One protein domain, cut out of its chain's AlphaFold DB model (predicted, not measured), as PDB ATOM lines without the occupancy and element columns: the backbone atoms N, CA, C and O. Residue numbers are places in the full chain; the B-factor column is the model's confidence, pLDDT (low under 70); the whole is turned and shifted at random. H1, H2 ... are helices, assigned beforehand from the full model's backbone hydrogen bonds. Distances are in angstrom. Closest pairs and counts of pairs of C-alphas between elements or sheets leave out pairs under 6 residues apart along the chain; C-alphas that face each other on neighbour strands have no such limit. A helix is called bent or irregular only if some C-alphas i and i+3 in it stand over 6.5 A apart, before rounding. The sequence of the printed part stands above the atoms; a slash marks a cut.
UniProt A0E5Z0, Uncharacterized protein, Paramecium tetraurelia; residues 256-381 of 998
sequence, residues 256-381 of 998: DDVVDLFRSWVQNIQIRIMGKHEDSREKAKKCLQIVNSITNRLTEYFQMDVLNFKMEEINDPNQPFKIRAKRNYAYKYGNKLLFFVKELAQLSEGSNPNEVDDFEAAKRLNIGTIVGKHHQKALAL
ATOM      1  N   ASP A 256     189.367 178.520 206.790       85.88
ATOM      2  CA  ASP A 256     189.612 178.322 208.217       85.88
ATOM      3  C   ASP A 256     190.066 179.616 208.900       85.88
ATOM      4  O   ASP A 256     189.530 179.929 209.965       85.88
ATOM      5  N   ASP A 257     190.918 180.418 208.249       88.44
ATOM      6  CA  ASP A 257     191.252 181.776 208.712       88.44
ATOM      7  C   ASP A 257     189.987 182.635 208.833       88.44
ATOM      8  O   ASP A 257     189.750 183.297 209.846       88.44
ATOM      9  N   VAL A 258     189.122 182.585 207.812       90.31
ATOM     10  CA  VAL A 258     187.858 183.336 207.789       90.31
ATOM     11  C   VAL A 258     186.913 182.878 208.901       90.31
ATOM     12  O   VAL A 258     186.266 183.716 209.530       90.31
ATOM     13  N   VAL A 259     186.847 181.576 209.197       88.56
ATOM     14  CA  VAL A 259     186.066 181.054 210.331       88.56
ATOM     15  C   VAL A 259     186.571 181.619 211.663       88.56
ATOM     16  O   VAL A 259     185.752 182.007 212.498       88.56
ATOM     17  N   ASP A 260     187.887 181.689 211.871       84.44
ATOM     18  CA  ASP A 260     188.461 182.243 213.102       84.44
ATOM     19  C   ASP A 260     188.270 183.769 213.208       84.44
ATOM     20  O   ASP A 260     187.936 184.265 214.290       84.44
ATOM     21  N   LEU A 261     188.382 184.503 212.093       89.00
ATOM     22  CA  LEU A 261     188.064 185.935 212.015       89.00
ATOM     23  C   LEU A 261     186.597 186.201 212.362       89.00
ATOM     24  O   LEU A 261     186.302 186.973 213.277       89.00
ATOM     25  N   PHE A 262     185.671 185.530 211.670       90.31
ATOM     26  CA  PHE A 262     184.235 185.730 211.866       90.31
ATOM     27  C   PHE A 262     183.823 185.383 213.290       90.31
ATOM     28  O   PHE A 262     183.051 186.131 213.886       90.31
ATOM     29  N   ARG A 263     184.395 184.322 213.877       86.31
ATOM     30  CA  ARG A 263     184.194 184.007 215.295       86.31
ATOM     31  C   ARG A 263     184.511 185.208 216.180       86.31
ATOM     32  O   ARG A 263     183.671 185.595 216.988       86.31
ATOM     33  N   SER A 264     185.714 185.770 216.046       84.12
ATOM     34  CA  SER A 264     186.163 186.881 216.891       84.12
ATOM     35  C   SER A 264     185.279 188.117 216.717       84.12
ATOM     36  O   SER A 264     184.981 188.805 217.692       84.12
ATOM     37  N   TRP A 265     184.855 188.398 215.485       89.06
ATOM     38  CA  TRP A 265     184.031 189.558 215.151       89.06
ATOM     39  C   TRP A 265     182.602 189.426 215.688       89.06
ATOM     40  O   TRP A 265     182.115 190.318 216.382       89.06
ATOM     41  N   VAL A 266     181.951 188.282 215.443       89.12
ATOM     42  CA  VAL A 266     180.596 187.999 215.945       89.12
ATOM     43  C   VAL A 266     180.573 188.051 217.470       89.12
ATOM     44  O   VAL A 266     179.718 188.726 218.038       89.12
ATOM     45  N   GLN A 267     181.546 187.420 218.139       83.31
ATOM     46  CA  GLN A 267     181.620 187.422 219.603       83.31
ATOM     47  C   GLN A 267     181.806 188.830 220.178       83.31
ATOM     48  O   GLN A 267     181.158 189.176 221.164       83.31
ATOM     49  N   ASN A 268     182.645 189.666 219.559       85.12
ATOM     50  CA  ASN A 268     182.808 191.051 219.996       85.12
ATOM     51  C   ASN A 268     181.491 191.838 219.899       85.12
ATOM     52  O   ASN A 268     181.114 192.519 220.852       85.12
ATOM     53  N   ILE A 269     180.767 191.702 218.786       88.12
ATOM     54  CA  ILE A 269     179.478 192.375 218.580       88.12
ATOM     55  C   ILE A 269     178.431 191.869 219.577       88.12
ATOM     56  O   ILE A 269     177.743 192.685 220.186       88.12
ATOM     57  N   GLN A 270     178.344 190.555 219.808       85.19
ATOM     58  CA  GLN A 270     177.446 189.971 220.811       85.19
ATOM     59  C   GLN A 270     177.712 190.566 222.203       85.19
ATOM     60  O   GLN A 270     176.783 191.040 222.854       85.19
ATOM     61  N   ILE A 271     178.979 190.637 222.631       79.44
ATOM     62  CA  ILE A 271     179.357 191.222 223.929       79.44
ATOM     63  C   ILE A 271     178.984 192.712 224.005       79.44
ATOM     64  O   ILE A 271     178.464 193.149 225.035       79.44
ATOM     65  N   ARG A 272     179.204 193.493 222.934       82.56
ATOM     66  CA  ARG A 272     178.827 194.921 222.880       82.56
ATOM     67  C   ARG A 272     177.304 195.116 222.973       82.56
ATOM     68  O   ARG A 272     176.845 195.977 223.725       82.56
ATOM     69  N   ILE A 273     176.515 194.279 222.296       83.69
ATOM     70  CA  ILE A 273     175.043 194.317 222.369       83.69
ATOM     71  C   ILE A 273     174.559 193.973 223.780       83.69
ATOM     72  O   ILE A 273     173.735 194.696 224.341       83.69
ATOM     73  N   MET A 274     175.111 192.923 224.394       75.88
ATOM     74  CA  MET A 274     174.772 192.539 225.770       75.88
ATOM     75  C   MET A 274     175.146 193.632 226.783       75.88
ATOM     76  O   MET A 274     174.407 193.863 227.740       75.88
ATOM     77  N   GLY A 275     176.254 194.344 226.542       74.12
ATOM     78  CA  GLY A 275     176.686 195.524 227.297       74.12
ATOM     79  C   GLY A 275     175.871 196.800 227.036       74.12
ATOM     80  O   GLY A 275     176.167 197.826 227.640       74.12
ATOM     81  N   LYS A 276     174.842 196.743 226.174       76.75
ATOM     82  CA  LYS A 276     173.954 197.860 225.805       76.75
ATOM     83  C   LYS A 276     174.675 199.061 225.168       76.75
ATOM     84  O   LYS A 276     174.272 200.201 225.377       76.75
ATOM     85  N   HIS A 277     175.717 198.819 224.371       76.81
ATOM     86  CA  HIS A 277     176.381 199.880 223.604       76.81
ATOM     87  C   HIS A 277     175.503 200.354 222.429       76.81
ATOM     88  O   HIS A 277     175.080 199.538 221.605       76.81
ATOM     89  N   GLU A 278     175.247 201.664 222.335       75.06
ATOM     90  CA  GLU A 278     174.287 202.272 221.390       75.06
ATOM     91  C   GLU A 278     174.667 202.098 219.902       75.06
ATOM     92  O   GLU A 278     173.789 202.002 219.045       75.06
ATOM     93  N   ASP A 279     175.960 201.974 219.586       85.12
ATOM     94  CA  ASP A 279     176.504 201.838 218.223       85.12
ATOM     95  C   ASP A 279     176.513 200.392 217.688       85.12
ATOM     96  O   ASP A 279     176.802 200.145 216.510       85.12
ATOM     97  N   SER A 280     176.168 199.411 218.530       85.56
ATOM     98  CA  SER A 280     176.364 197.988 218.227       85.56
ATOM     99  C   SER A 280     175.610 197.514 216.982       85.56
ATOM    100  O   SER A 280     176.123 196.690 216.225       85.56
ATOM    101  N   ARG A 281     174.405 198.046 216.729       87.00
ATOM    102  CA  ARG A 281     173.588 197.670 215.561       87.00
ATOM    103  C   ARG A 281     174.195 198.174 214.252       87.00
ATOM    104  O   ARG A 281     174.160 197.474 213.241       87.00
ATOM    105  N   GLU A 282     174.750 199.383 214.255       88.81
ATOM    106  CA  GLU A 282     175.433 199.936 213.082       88.81
ATOM    107  C   GLU A 282     176.727 199.164 212.800       88.81
ATOM    108  O   GLU A 282     176.975 198.769 211.658       88.81
ATOM    109  N   LYS A 283     177.500 198.856 213.848       90.88
ATOM    110  CA  LYS A 283     178.694 198.005 213.750       90.88
ATOM    111  C   LYS A 283     178.364 196.599 213.244       90.88
ATOM    112  O   LYS A 283     179.072 196.099 212.372       90.88
ATOM    113  N   ALA A 284     177.254 196.002 213.683       91.75
ATOM    114  CA  ALA A 284     176.770 194.724 213.157       91.75
ATOM    115  C   ALA A 284     176.456 194.794 211.652       91.75
ATOM    116  O   ALA A 284     176.867 193.909 210.903       91.75
ATOM    117  N   LYS A 285     175.807 195.872 211.182       92.38
ATOM    118  CA  LYS A 285     175.551 196.098 209.744       92.38
ATOM    119  C   LYS A 285     176.846 196.238 208.938       92.38
ATOM    120  O   LYS A 285     176.975 195.593 207.897       92.38
ATOM    121  N   LYS A 286     177.811 197.036 209.415       92.19
ATOM    122  CA  LYS A 286     179.133 197.193 208.770       92.19
ATOM    123  C   LYS A 286     179.890 195.861 208.726       92.19
ATOM    124  O   LYS A 286     180.414 195.483 207.679       92.19
ATOM    125  N   CYS A 287     179.889 195.111 209.828       93.31
ATOM    126  CA  CYS A 287     180.500 193.786 209.898       93.31
ATOM    127  C   CYS A 287     179.861 192.811 208.904       93.31
ATOM    128  O   CYS A 287     180.579 192.136 208.172       93.31
ATOM    129  N   LEU A 288     178.526 192.762 208.830       94.06
ATOM    130  CA  LEU A 288     177.801 191.892 207.902       94.06
ATOM    131  C   LEU A 288     178.155 192.187 206.435       94.06
ATOM    132  O   LEU A 288     178.322 191.260 205.649       94.06
ATOM    133  N   GLN A 289     178.322 193.460 206.062       92.56
ATOM    134  CA  GLN A 289     178.752 193.842 204.709       92.56
ATOM    135  C   GLN A 289     180.148 193.297 204.366       92.56
ATOM    136  O   GLN A 289     180.335 192.718 203.293       92.56
ATOM    137  N   ILE A 290     181.111 193.431 205.285       91.25
ATOM    138  CA  ILE A 290     182.480 192.914 205.115       91.25
ATOM    139  C   ILE A 290     182.460 191.382 205.027       91.25
ATOM    140  O   ILE A 290     183.058 190.791 204.129       91.25
ATOM    141  N   VAL A 291     181.718 190.739 205.928       92.31
ATOM    142  CA  VAL A 291     181.528 189.286 205.985       92.31
ATOM    143  C   VAL A 291     180.936 188.747 204.680       92.31
ATOM    144  O   VAL A 291     181.462 187.781 204.125       92.31
ATOM    145  N   ASN A 292     179.902 189.393 204.137       92.81
ATOM    146  CA  ASN A 292     179.302 189.008 202.860       92.81
ATOM    147  C   ASN A 292     180.280 189.182 201.690       92.81
ATOM    148  O   ASN A 292     180.351 188.312 200.826       92.81
ATOM    149  N   SER A 293     181.084 190.249 201.679       90.75
ATOM    150  CA  SER A 293     182.126 190.449 200.661       90.75
ATOM    151  C   SER A 293     183.178 189.333 200.684       90.75
ATOM    152  O   SER A 293     183.482 188.748 199.643       90.75
ATOM    153  N   ILE A 294     183.692 188.983 201.869       91.56
ATOM    154  CA  ILE A 294     184.655 187.882 202.032       91.56
ATOM    155  C   ILE A 294     184.023 186.549 201.614       91.56
ATOM    156  O   ILE A 294     184.670 185.748 200.942       91.56
ATOM    157  N   THR A 295     182.762 186.322 201.973       91.38
ATOM    158  CA  THR A 295     182.061 185.074 201.660       91.38
ATOM    159  C   THR A 295     181.778 184.925 200.165       91.38
ATOM    160  O   THR A 295     182.010 183.852 199.617       91.38
ATOM    161  N   ASN A 296     181.374 185.995 199.474       90.88
ATOM    162  CA  ASN A 296     181.192 185.987 198.017       90.88
ATOM    163  C   ASN A 296     182.500 185.656 197.290       90.88
ATOM    164  O   ASN A 296     182.512 184.825 196.386       90.88
ATOM    165  N   ARG A 297     183.624 186.219 197.748       90.31
ATOM    166  CA  ARG A 297     184.955 185.872 197.231       90.31
ATOM    167  C   ARG A 297     185.284 184.394 197.450       90.31
ATOM    168  O   ARG A 297     185.829 183.748 196.559       90.31
ATOM    169  N   LEU A 298     184.982 183.845 198.629       90.62
ATOM    170  CA  LEU A 298     185.170 182.415 198.883       90.62
ATOM    171  C   LEU A 298     184.295 181.574 197.944       90.62
ATOM    172  O   LEU A 298     184.794 180.605 197.378       90.62
ATOM    173  N   THR A 299     183.041 181.970 197.712       90.31
ATOM    174  CA  THR A 299     182.148 181.327 196.735       90.31
ATOM    175  C   THR A 299     182.752 181.312 195.329       90.31
ATOM    176  O   THR A 299     182.768 180.269 194.673       90.31
ATOM    177  N   GLU A 300     183.337 182.427 194.884       89.62
ATOM    178  CA  GLU A 300     184.049 182.518 193.603       89.62
ATOM    179  C   GLU A 300     185.302 181.625 193.572       89.62
ATOM    180  O   GLU A 300     185.492 180.846 192.636       89.62
ATOM    181  N   TYR A 301     186.136 181.672 194.619       88.19
ATOM    182  CA  TYR A 301     187.362 180.875 194.715       88.19
ATOM    183  C   TYR A 301     187.079 179.369 194.722       88.19
ATOM    184  O   TYR A 301     187.792 178.588 194.080       88.19
ATOM    185  N   PHE A 302     186.053 178.933 195.456       86.94
ATOM    186  CA  PHE A 302     185.646 177.532 195.529       86.94
ATOM    187  C   PHE A 302     184.765 177.094 194.353       86.94
ATOM    188  O   PHE A 302     184.609 175.889 194.162       86.94
ATOM    189  N   GLN A 303     184.279 178.037 193.535       86.94
ATOM    190  CA  GLN A 303     183.324 177.805 192.443       86.94
ATOM    191  C   GLN A 303     182.070 177.056 192.921       86.94
ATOM    192  O   GLN A 303     181.539 176.185 192.234       86.94
ATOM    193  N   MET A 304     181.633 177.361 194.142       85.69
ATOM    194  CA  MET A 304     180.455 176.782 194.781       85.69
ATOM    195  C   MET A 304     179.969 177.720 195.878       85.69
ATOM    196  O   MET A 304     180.778 178.416 196.485       85.69
ATOM    197  N   ASP A 305     178.673 177.705 196.170       87.88
ATOM    198  CA  ASP A 305     178.126 178.464 197.292       87.88
ATOM    199  C   ASP A 305     178.647 177.884 198.621       87.88
ATOM    200  O   ASP A 305     178.295 176.772 199.016       87.88
ATOM    201  N   VAL A 306     179.524 178.630 199.305       87.81
ATOM    202  CA  VAL A 306     180.119 178.196 200.582       87.81
ATOM    203  C   VAL A 306     179.168 178.349 201.774       87.81
ATOM    204  O   VAL A 306     179.523 177.972 202.891       87.81
ATOM    205  N   LEU A 307     177.979 178.915 201.566       87.56
ATOM    206  CA  LEU A 307     176.934 179.052 202.578       87.56
ATOM    207  C   LEU A 307     175.791 178.057 202.376       87.56
ATOM    208  O   LEU A 307     175.105 177.727 203.345       87.56
ATOM    209  N   ASN A 308     175.576 177.570 201.152       84.94
ATOM    210  CA  ASN A 308     174.480 176.664 200.830       84.94
ATOM    211  C   ASN A 308     174.953 175.441 200.038       84.94
ATOM    212  O   ASN A 308     175.249 175.511 198.848       84.94
ATOM    213  N   PHE A 309     174.968 174.289 200.704       80.62
ATOM    214  CA  PHE A 309     175.533 173.061 200.161       80.62
ATOM    215  C   PHE A 309     174.465 172.056 199.742       80.62
ATOM    216  O   PHE A 309     173.576 171.716 200.524       80.62
ATOM    217  N   LYS A 310     174.635 171.460 198.557       79.75
ATOM    218  CA  LYS A 310     173.936 170.225 198.182       79.75
ATOM    219  C   LYS A 310     174.861 169.027 198.376       79.75
ATOM    220  O   LYS A 310     175.961 168.983 197.832       79.75
ATOM    221  N   MET A 311     174.403 168.015 199.117       73.38
ATOM    222  CA  MET A 311     175.194 166.800 199.388       73.38
ATOM    223  C   MET A 311     175.599 166.045 198.112       73.38
ATOM    224  O   MET A 311     176.631 165.375 198.083       73.38
ATOM    225  N   GLU A 312     174.796 166.168 197.057       73.44
ATOM    226  CA  GLU A 312     175.050 165.584 195.739       73.44
ATOM    227  C   GLU A 312     176.315 166.150 195.080       73.44
ATOM    228  O   GLU A 312     177.042 165.393 194.443       73.44
ATOM    229  N   GLU A 313     176.603 167.440 195.287       75.00
ATOM    230  CA  GLU A 313     177.738 168.155 194.688       75.00
ATOM    231  C   GLU A 313     179.055 167.889 195.435       75.00
ATOM    232  O   GLU A 313     180.131 167.883 194.830       75.00
ATOM    233  N   ILE A 314     178.981 167.656 196.750       75.12
ATOM    234  CA  ILE A 314     180.150 167.390 197.606       75.12
ATOM    235  C   ILE A 314     180.675 165.975 197.373       75.12
ATOM    236  O   ILE A 314     181.876 165.771 197.214       75.12
ATOM    237  N   ASN A 315     179.761 165.007 197.318       69.00
ATOM    238  CA  ASN A 315     180.078 163.589 197.208       69.00
ATOM    239  C   ASN A 315     179.911 163.087 195.771       69.00
ATOM    240  O   ASN A 315     179.388 161.991 195.559       69.00
ATOM    241  N   ASP A 316     180.249 163.893 194.769       81.88
ATOM    242  CA  ASP A 316     180.232 163.441 193.379       81.88
ATOM    243  C   ASP A 316     181.472 162.560 193.116       81.88
ATOM    244  O   ASP A 316     182.590 163.087 193.079       81.88
ATOM    245  N   PRO A 317     181.319 161.227 192.973       75.00
ATOM    246  CA  PRO A 317     182.452 160.326 192.768       75.00
ATOM    247  C   PRO A 317     183.152 160.560 191.424       75.00
ATOM    248  O   PRO A 317     184.314 160.185 191.303       75.00
ATOM    249  N   ASN A 318     182.494 161.218 190.462       82.19
ATOM    250  CA  ASN A 318     183.025 161.469 189.119       82.19
ATOM    251  C   ASN A 318     183.995 162.658 189.066       82.19
ATOM    252  O   ASN A 318     184.579 162.934 188.022       82.19
ATOM    253  N   GLN A 319     184.135 163.401 190.166       87.56
ATOM    254  CA  GLN A 319     185.068 164.519 190.240       87.56
ATOM    255  C   GLN A 319     186.473 164.042 190.635       87.56
ATOM    256  O   GLN A 319     186.588 163.163 191.500       87.56
ATOM    257  N   PRO A 320     187.533 164.690 190.108       88.81
ATOM    258  CA  PRO A 320     188.909 164.445 190.529       88.81
ATOM    259  C   PRO A 320     189.104 164.634 192.035       88.81
ATOM    260  O   PRO A 320     188.389 165.409 192.690       88.81
ATOM    261  N   PHE A 321     190.113 163.964 192.589       91.25
ATOM    262  CA  PHE A 321     190.387 163.973 194.024       91.25
ATOM    263  C   PHE A 321     190.551 165.390 194.582       91.25
ATOM    264  O   PHE A 321     189.930 165.707 195.599       91.25
ATOM    265  N   LYS A 322     191.306 166.268 193.911       93.00
ATOM    266  CA  LYS A 322     191.477 167.672 194.318       93.00
ATOM    267  C   LYS A 322     190.147 168.384 194.496       93.00
ATOM    268  O   LYS A 322     189.965 169.100 195.480       93.00
ATOM    269  N   ILE A 323     189.225 168.212 193.551       90.94
ATOM    270  CA  ILE A 323     187.923 168.882 193.575       90.94
ATOM    271  C   ILE A 323     187.091 168.346 194.736       90.94
ATOM    272  O   ILE A 323     186.531 169.140 195.491       90.94
ATOM    273  N   ARG A 324     187.072 167.026 194.951       89.19
ATOM    274  CA  ARG A 324     186.365 166.423 196.094       89.19
ATOM    275  C   ARG A 324     186.948 166.866 197.431       89.19
ATOM    276  O   ARG A 324     186.197 167.266 198.315       89.19
ATOM    277  N   ALA A 325     188.274 166.865 197.570       91.56
ATOM    278  CA  ALA A 325     188.960 167.341 198.767       91.56
ATOM    279  C   ALA A 325     188.648 168.821 199.040       91.56
ATOM    280  O   ALA A 325     188.260 169.181 200.150       91.56
ATOM    281  N   LYS A 326     188.720 169.664 198.003       91.06
ATOM    282  CA  LYS A 326     188.408 171.095 198.072       91.06
ATOM    283  C   LYS A 326     186.941 171.356 198.453       91.06
ATOM    284  O   LYS A 326     186.686 172.193 199.316       91.06
ATOM    285  N   ARG A 327     185.981 170.630 197.864       89.75
ATOM    286  CA  ARG A 327     184.546 170.744 198.193       89.75
ATOM    287  C   ARG A 327     184.229 170.236 199.596       89.75
ATOM    288  O   ARG A 327     183.483 170.893 200.315       89.75
ATOM    289  N   ASN A 328     184.811 169.109 200.016       87.75
ATOM    290  CA  ASN A 328     184.629 168.587 201.375       87.75
ATOM    291  C   ASN A 328     185.196 169.560 202.422       87.75
ATOM    292  O   ASN A 328     184.574 169.800 203.457       87.75
ATOM    293  N   TYR A 329     186.341 170.180 202.123       88.88
ATOM    294  CA  TYR A 329     186.913 171.246 202.941       88.88
ATOM    295  C   TYR A 329     185.965 172.446 203.041       88.88
ATOM    296  O   TYR A 329     185.588 172.837 204.145       88.88
ATOM    297  N   ALA A 330     185.478 172.964 201.909       88.94
ATOM    298  CA  ALA A 330     184.503 174.051 201.896       88.94
ATOM    299  C   ALA A 330     183.232 173.708 202.691       88.94
ATOM    300  O   ALA A 330     182.795 174.509 203.508       88.94
ATOM    301  N   TYR A 331     182.685 172.502 202.530       86.62
ATOM    302  CA  TYR A 331     181.498 172.032 203.251       86.62
ATOM    303  C   TYR A 331     181.673 172.024 204.775       86.62
ATOM    304  O   TYR A 331     180.810 172.500 205.521       86.62
ATOM    305  N   LYS A 332     182.801 171.495 205.264       82.69
ATOM    306  CA  LYS A 332     183.055 171.367 206.708       82.69
ATOM    307  C   LYS A 332     183.163 172.724 207.404       82.69
ATOM    308  O   LYS A 332     182.697 172.855 208.539       82.69
ATOM    309  N   TYR A 333     183.743 173.722 206.740       84.88
ATOM    310  CA  TYR A 333     183.914 175.067 207.298       84.88
ATOM    311  C   TYR A 333     182.763 176.016 206.951       84.88
ATOM    312  O   TYR A 333     182.373 176.828 207.785       84.88
ATOM    313  N   GLY A 334     182.145 175.872 205.782       85.38
ATOM    314  CA  GLY A 334     181.048 176.725 205.332       85.38
ATOM    315  C   GLY A 334     179.793 176.619 206.192       85.38
ATOM    316  O   GLY A 334     179.152 177.629 206.458       85.38
ATOM    317  N   ASN A 335     179.504 175.441 206.762       81.31
ATOM    318  CA  ASN A 335     178.447 175.320 207.774       81.31
ATOM    319  C   ASN A 335     178.690 176.249 208.978       81.31
ATOM    320  O   ASN A 335     177.741 176.823 209.503       81.31
ATOM    321  N   LYS A 336     179.950 176.440 209.402       84.62
ATOM    322  CA  LYS A 336     180.295 177.388 210.478       84.62
ATOM    323  C   LYS A 336     180.128 178.834 210.021       84.62
ATOM    324  O   LYS A 336     179.564 179.635 210.760       84.62
ATOM    325  N   LEU A 337     180.570 179.152 208.800       88.56
ATOM    326  CA  LEU A 337     180.388 180.481 208.209       88.56
ATOM    327  C   LEU A 337     178.910 180.869 208.138       88.56
ATOM    328  O   LEU A 337     178.555 181.974 208.537       88.56
ATOM    329  N   LEU A 338     178.040 179.944 207.721       88.62
ATOM    330  CA  LEU A 338     176.597 180.164 207.659       88.62
ATOM    331  C   LEU A 338     176.012 180.570 209.014       88.62
ATOM    332  O   LEU A 338     175.168 181.464 209.058       88.62
ATOM    333  N   PHE A 339     176.455 179.950 210.112       87.75
ATOM    334  CA  PHE A 339     176.005 180.340 211.450       87.75
ATOM    335  C   PHE A 339     176.434 181.767 211.803       87.75
ATOM    336  O   PHE A 339     175.599 182.537 212.269       87.75
ATOM    337  N   PHE A 340     177.683 182.156 211.525       90.25
ATOM    338  CA  PHE A 340     178.153 183.524 211.786       90.25
ATOM    339  C   PHE A 340     177.422 184.575 210.947       90.25
ATOM    340  O   PHE A 340     177.047 185.623 211.467       90.25
ATOM    341  N   VAL A 341     177.187 184.293 209.661       91.56
ATOM    342  CA  VAL A 341     176.454 185.195 208.759       91.56
ATOM    343  C   VAL A 341     175.013 185.380 209.236       91.56
ATOM    344  O   VAL A 341     174.535 186.511 209.313       91.56
ATOM    345  N   LYS A 342     174.326 184.285 209.595       90.81
ATOM    346  CA  LYS A 342     172.951 184.336 210.116       90.81
ATOM    347  C   LYS A 342     172.862 185.094 211.437       90.81
ATOM    348  O   LYS A 342     171.969 185.921 211.587       90.81
ATOM    349  N   GLU A 343     173.791 184.844 212.353       89.81
ATOM    350  CA  GLU A 343     173.850 185.548 213.635       89.81
ATOM    351  C   GLU A 343     174.051 187.054 213.413       89.81
ATOM    352  O   GLU A 343     173.271 187.863 213.903       89.81
ATOM    353  N   LEU A 344     175.023 187.460 212.588       90.94
ATOM    354  CA  LEU A 344     175.235 188.877 212.273       90.94
ATOM    355  C   LEU A 344     174.027 189.529 211.598       90.94
ATOM    356  O   LEU A 344     173.732 190.686 211.893       90.94
ATOM    357  N   ALA A 345     173.316 188.808 210.727       91.69
ATOM    358  CA  ALA A 345     172.074 189.295 210.135       91.69
ATOM    359  C   ALA A 345     171.032 189.606 211.221       91.69
ATOM    360  O   ALA A 345     170.542 190.735 211.279       91.69
ATOM    361  N   GLN A 346     170.797 188.672 212.148       89.75
ATOM    362  CA  GLN A 346     169.876 188.863 213.274       89.75
ATOM    363  C   GLN A 346     170.286 190.039 214.176       89.75
ATOM    364  O   GLN A 346     169.459 190.896 214.500       89.75
ATOM    365  N   LEU A 347     171.571 190.136 214.536       89.62
ATOM    366  CA  LEU A 347     172.096 191.235 215.358       89.62
ATOM    367  C   LEU A 347     171.960 192.593 214.641       89.62
ATOM    368  O   LEU A 347     171.640 193.606 215.261       89.62
ATOM    369  N   SER A 348     172.144 192.625 213.316       90.38
ATOM    370  CA  SER A 348     171.990 193.839 212.499       90.38
ATOM    371  C   SER A 348     170.532 194.312 212.391       90.38
ATOM    372  O   SER A 348     170.250 195.520 212.317       90.38
ATOM    373  N   GLU A 349     169.588 193.370 212.438       88.88
ATOM    374  CA  GLU A 349     168.148 193.622 212.456       88.88
ATOM    375  C   GLU A 349     167.662 194.099 213.828       88.88
ATOM    376  O   GLU A 349     166.646 194.788 213.893       88.88
ATOM    377  N   GLY A 350     168.450 193.881 214.884       82.12
ATOM    378  CA  GLY A 350     168.169 194.330 216.246       82.12
ATOM    379  C   GLY A 350     167.727 193.216 217.191       82.12
ATOM    380  O   GLY A 350     167.255 193.533 218.276       82.12
ATOM    381  N   SER A 351     167.882 191.941 216.811       81.50
ATOM    382  CA  SER A 351     167.671 190.822 217.734       81.50
ATOM    383  C   SER A 351     168.691 190.912 218.866       81.50
ATOM    384  O   SER A 351     169.899 190.878 218.622       81.50
ATOM    385  N   ASN A 352     168.215 191.059 220.100       76.19
ATOM    386  CA  ASN A 352     169.087 191.103 221.263       76.19
ATOM    387  C   ASN A 352     169.246 189.685 221.837       76.19
ATOM    388  O   ASN A 352     168.234 189.058 222.152       76.19
ATOM    389  N   PRO A 353     170.475 189.176 222.049       71.38
ATOM    390  CA  PRO A 353     170.683 187.915 222.762       71.38
ATOM    391  C   PRO A 353     170.031 187.874 224.155       71.38
ATOM    392  O   PRO A 353     169.761 186.794 224.654       71.38
ATOM    393  N   ASN A 354     169.743 189.030 224.766       70.31
ATOM    394  CA  ASN A 354     169.038 189.135 226.049       70.31
ATOM    395  C   ASN A 354     167.515 188.893 225.966       70.31
ATOM    396  O   ASN A 354     166.855 188.887 227.000       70.31
ATOM    397  N   GLU A 355     166.944 188.761 224.766       75.38
ATOM    398  CA  GLU A 355     165.503 188.526 224.552       75.38
ATOM    399  C   GLU A 355     165.152 187.038 224.391       75.38
ATOM    400  O   GLU A 355     163.975 186.695 224.280       75.38
ATOM    401  N   VAL A 356     166.159 186.160 224.380       80.81
ATOM    402  CA  VAL A 356     165.997 184.701 224.339       80.81
ATOM    403  C   VAL A 356     166.353 184.078 225.688       80.81
ATOM    404  O   VAL A 356     166.957 184.732 226.539       80.81
ATOM    405  N   ASP A 357     165.955 182.823 225.907       82.12
ATOM    406  CA  ASP A 357     166.309 182.108 227.135       82.12
ATOM    407  C   ASP A 357     167.835 181.902 227.273       82.12
ATOM    408  O   ASP A 357     168.591 181.990 226.299       82.12
ATOM    409  N   ASP A 358     168.300 181.653 228.505       78.62
ATOM    410  CA  ASP A 358     169.728 181.510 228.833       78.62
ATOM    411  C   ASP A 358     170.419 180.427 227.991       78.62
ATOM    412  O   ASP A 358     171.596 180.572 227.648       78.62
ATOM    413  N   PHE A 359     169.708 179.359 227.628       79.69
ATOM    414  CA  PHE A 359     170.260 178.244 226.866       79.69
ATOM    415  C   PHE A 359     170.380 178.562 225.374       79.69
ATOM    416  O   PHE A 359     171.390 178.243 224.741       79.69
ATOM    417  N   GLU A 360     169.390 179.226 224.784       80.31
ATOM    418  CA  GLU A 360     169.453 179.719 223.414       80.31
ATOM    419  C   GLU A 360     170.525 180.810 223.287       80.31
ATOM    420  O   GLU A 360     171.329 180.775 222.349       80.31
ATOM    421  N   ALA A 361     170.630 181.709 224.271       79.00
ATOM    422  CA  ALA A 361     171.728 182.667 224.371       79.00
ATOM    423  C   ALA A 361     173.088 181.952 224.471       79.00
ATOM    424  O   ALA A 361     174.035 182.311 223.761       79.00
ATOM    425  N   ALA A 362     173.178 180.891 225.285       78.94
ATOM    426  CA  ALA A 362     174.379 180.068 225.411       78.94
ATOM    427  C   ALA A 362     174.786 179.487 224.056       78.94
ATOM    428  O   ALA A 362     175.949 179.575 223.661       78.94
ATOM    429  N   LYS A 363     173.823 178.927 223.312       80.94
ATOM    430  CA  LYS A 363     174.040 178.364 221.975       80.94
ATOM    431  C   LYS A 363     174.540 179.410 220.988       80.94
ATOM    432  O   LYS A 363     175.506 179.131 220.275       80.94
ATOM    433  N   ARG A 364     173.948 180.609 220.980       80.56
ATOM    434  CA  ARG A 364     174.367 181.730 220.118       80.56
ATOM    435  C   ARG A 364     175.793 182.201 220.423       80.56
ATOM    436  O   ARG A 364     176.570 182.442 219.501       80.56
ATOM    437  N   LEU A 365     176.191 182.246 221.697       77.69
ATOM    438  CA  LEU A 365     177.567 182.574 222.110       77.69
ATOM    439  C   LEU A 365     178.560 181.426 221.840       77.69
ATOM    440  O   LEU A 365     179.749 181.649 221.581       77.69
ATOM    441  N   ASN A 366     178.067 180.186 221.864       80.31
ATOM    442  CA  ASN A 366     178.835 178.962 221.655       80.31
ATOM    443  C   ASN A 366     179.149 178.683 220.176       80.31
ATOM    444  O   ASN A 366     180.009 177.837 219.931       80.31
ATOM    445  N   ILE A 367     178.538 179.386 219.203       71.75
ATOM    446  CA  ILE A 367     178.725 179.174 217.745       71.75
ATOM    447  C   ILE A 367     180.218 179.065 217.373       71.75
ATOM    448  O   ILE A 367     180.619 178.204 216.588       71.75
ATOM    449  N   GLY A 368     181.071 179.866 218.019       59.78
ATOM    450  CA  GLY A 368     182.526 179.878 217.837       59.78
ATOM    451  C   GLY A 368     183.306 178.667 218.362       59.78
ATOM    452  O   GLY A 368     184.464 178.470 217.986       59.78
ATOM    453  N   THR A 369     182.705 177.861 219.236       63.16
ATOM    454  CA  THR A 369     183.322 176.672 219.850       63.16
ATOM    455  C   THR A 369     182.641 175.367 219.417       63.16
ATOM    456  O   THR A 369     182.974 174.285 219.920       63.16
ATOM    457  N   ILE A 370     181.699 175.443 218.465       64.25
ATOM    458  CA  ILE A 370     181.092 174.271 217.832       64.25
ATOM    459  C   ILE A 370     182.141 173.609 216.941       64.25
ATOM    460  O   ILE A 370     182.530 174.085 215.870       64.25
ATOM    461  N   VAL A 371     182.607 172.456 217.396       59.25
ATOM    462  CA  VAL A 371     183.430 171.574 216.585       59.25
ATOM    463  C   VAL A 371     182.508 170.732 215.716       59.25
ATOM    464  O   VAL A 371     181.566 170.130 216.222       59.25
ATOM    465  N   GLY A 372     182.766 170.680 214.407       57.12
ATOM    466  CA  GLY A 372     181.988 169.839 213.499       57.12
ATOM    467  C   GLY A 372     182.076 168.364 213.902       57.12
ATOM    468  O   GLY A 372     183.121 167.913 214.366       57.12
ATOM    469  N   LYS A 373     181.001 167.597 213.693       62.22
ATOM    470  CA  LYS A 373     180.878 166.181 214.098       62.22
ATOM    471  C   LYS A 373     182.097 165.318 213.732       62.22
ATOM    472  O   LYS A 373     182.501 164.465 214.513       62.22
ATOM    473  N   HIS A 374     182.705 165.549 212.569       58.53
ATOM    474  CA  HIS A 374     183.888 164.806 212.118       58.53
ATOM    475  C   HIS A 374     185.155 165.185 212.893       58.53
ATOM    476  O   HIS A 374     185.928 164.308 213.251       58.53
ATOM    477  N   HIS A 375     185.344 166.464 213.222       60.47
ATOM    478  CA  HIS A 375     186.475 166.902 214.039       60.47
ATOM    479  C   HIS A 375     186.280 166.518 215.515       60.47
ATOM    480  O   HIS A 375     187.243 166.165 216.176       60.47
ATOM    481  N   GLN A 376     185.036 166.469 216.011       61.19
ATOM    482  CA  GLN A 376     184.720 165.889 217.325       61.19
ATOM    483  C   GLN A 376     185.105 164.412 217.388       61.19
ATOM    484  O   GLN A 376     185.695 163.974 218.368       61.19
ATOM    485  N   LYS A 377     184.789 163.653 216.330       61.91
ATOM    486  CA  LYS A 377     185.226 162.262 216.197       61.91
ATOM    487  C   LYS A 377     186.741 162.152 216.085       61.91
ATOM    488  O   LYS A 377     187.284 161.272 216.719       61.91
ATOM    489  N   ALA A 378     187.406 163.036 215.338       57.12
ATOM    490  CA  ALA A 378     188.863 163.044 215.191       57.12
ATOM    491  C   ALA A 378     189.601 163.378 216.500       57.12
ATOM    492  O   ALA A 378     190.641 162.800 216.782       57.12
ATOM    493  N   LEU A 379     189.059 164.289 217.314       56.97
ATOM    494  CA  LEU A 379     189.605 164.605 218.635       56.97
ATOM    495  C   LEU A 379     189.384 163.458 219.628       56.97
ATOM    496  O   LEU A 379     190.208 163.266 220.507       56.97
ATOM    497  N   ALA A 380     188.311 162.678 219.476       57.94
ATOM    498  CA  ALA A 380     188.020 161.499 220.298       57.94
ATOM    499  C   ALA A 380     189.029 160.352 220.167       57.94
ATOM    500  O   ALA A 380     189.000 159.417 220.971       57.94
ATOM    501  N   LEU A 381     189.813 160.373 219.092       60.56
ATOM    502  CA  LEU A 381     190.617 159.250 218.643       60.56
ATOM    503  C   LEU A 381     191.756 158.977 219.618       60.56
ATOM    504  O   LEU A 381     192.474 159.889 220.032       60.56
TER     505      LEU A 381
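Overview. This is residues 256 to 381 of the 998 residues of an uncharacterized protein of Paramecium tetraurelia (UniProt A0E5Z0). Three long helices, H1, H2 and H4, run side by side with their centres in a triangle, and the shorter H5 packs on H1 and H4, making a four-helix bundle that goes up and down, each helix running against the one before it. H4 is the longest and touches four other helices; the small H3 packs on residues 324 to 331 of H4, while H6 is a separate piece near the end of the printed part, touching no helix. The 126 printed residues hold six named helices, H1 to H6 in order, and no named strand, in the class all helix. The whole is only just compact, close to loose, with a radius of gyration of the C-alphas of 16.2 A, and only just elongated, spanning 52 by 34 by 22 A.

Arrangement. H1, residues 256 to 274, and H2, residues 280 to 302, form a helical hairpin with a shallow tilt of 14 degrees; their closest C-alphas, Ile 273 and Ser 280, are 5.7 A apart. H3, residues 311 to 314, touches H4, residues 321 to 349, with C-alphas 314 and 327 closest at 5.6 A. H4 and H2 touch, running opposite ways at a shallow tilt of 16 degrees, with C-alphas 284 and 348 closest at 4.9 A. H4 and H1 touch, running the same way at a shallow tilt of 13 degrees, with C-alphas 259 and 337 closest at 6.1 A. H5, residues 358 to 369, forms a helical hairpin with H4 at a steep tilt of 38 degrees; residues 364 to 367 of H5 touch residues 336 to 343 of H4, with C-alphas 339 and 367 closest at 7.0 A. H5 touches H1 with residues 365 to 368 alone, with C-alphas 263 and 368 closest at 5.1 A. H6, residues 373 to 379, is apart from H5 and H4. Every O i to N i+4 pair is within hydrogen-bond range in H1, H2 and H6, against 24 of 25 in H4 and 6 of 8 in H5; H3 is too short for such a pair.

Along the chain. H1 is 27.0 A long, from C-alpha 256 at (189.612, 178.322, 208.217). H2 is 31.9 A long, H3 5.3 A and H4 41.4 A, with C-alpha 349 at (168.148, 193.622, 212.456). H4 has a kink of 35 degrees near residue 335; it is neither bent nor irregular, but only just: C-alphas 332 and 335 are 6.2 A apart. H5, 17.0 A long, is irregular, with C-alphas 365 and 368 7.1 A apart. H6 is 10.0 A long, to C-alpha 379 at (189.605, 164.605, 218.635).

Size, cuts and confidence. The two C-alphas farthest apart, those of Glu 278 and Asn 318, are 52.8 A apart. The printed part has no cut and no long link. Residues 317 to 322, of which 321 and 322 belong to H4, stand free. The mean pLDDT of the printed part is 82.5; residue 315 and residues 368 to 381 are under 70.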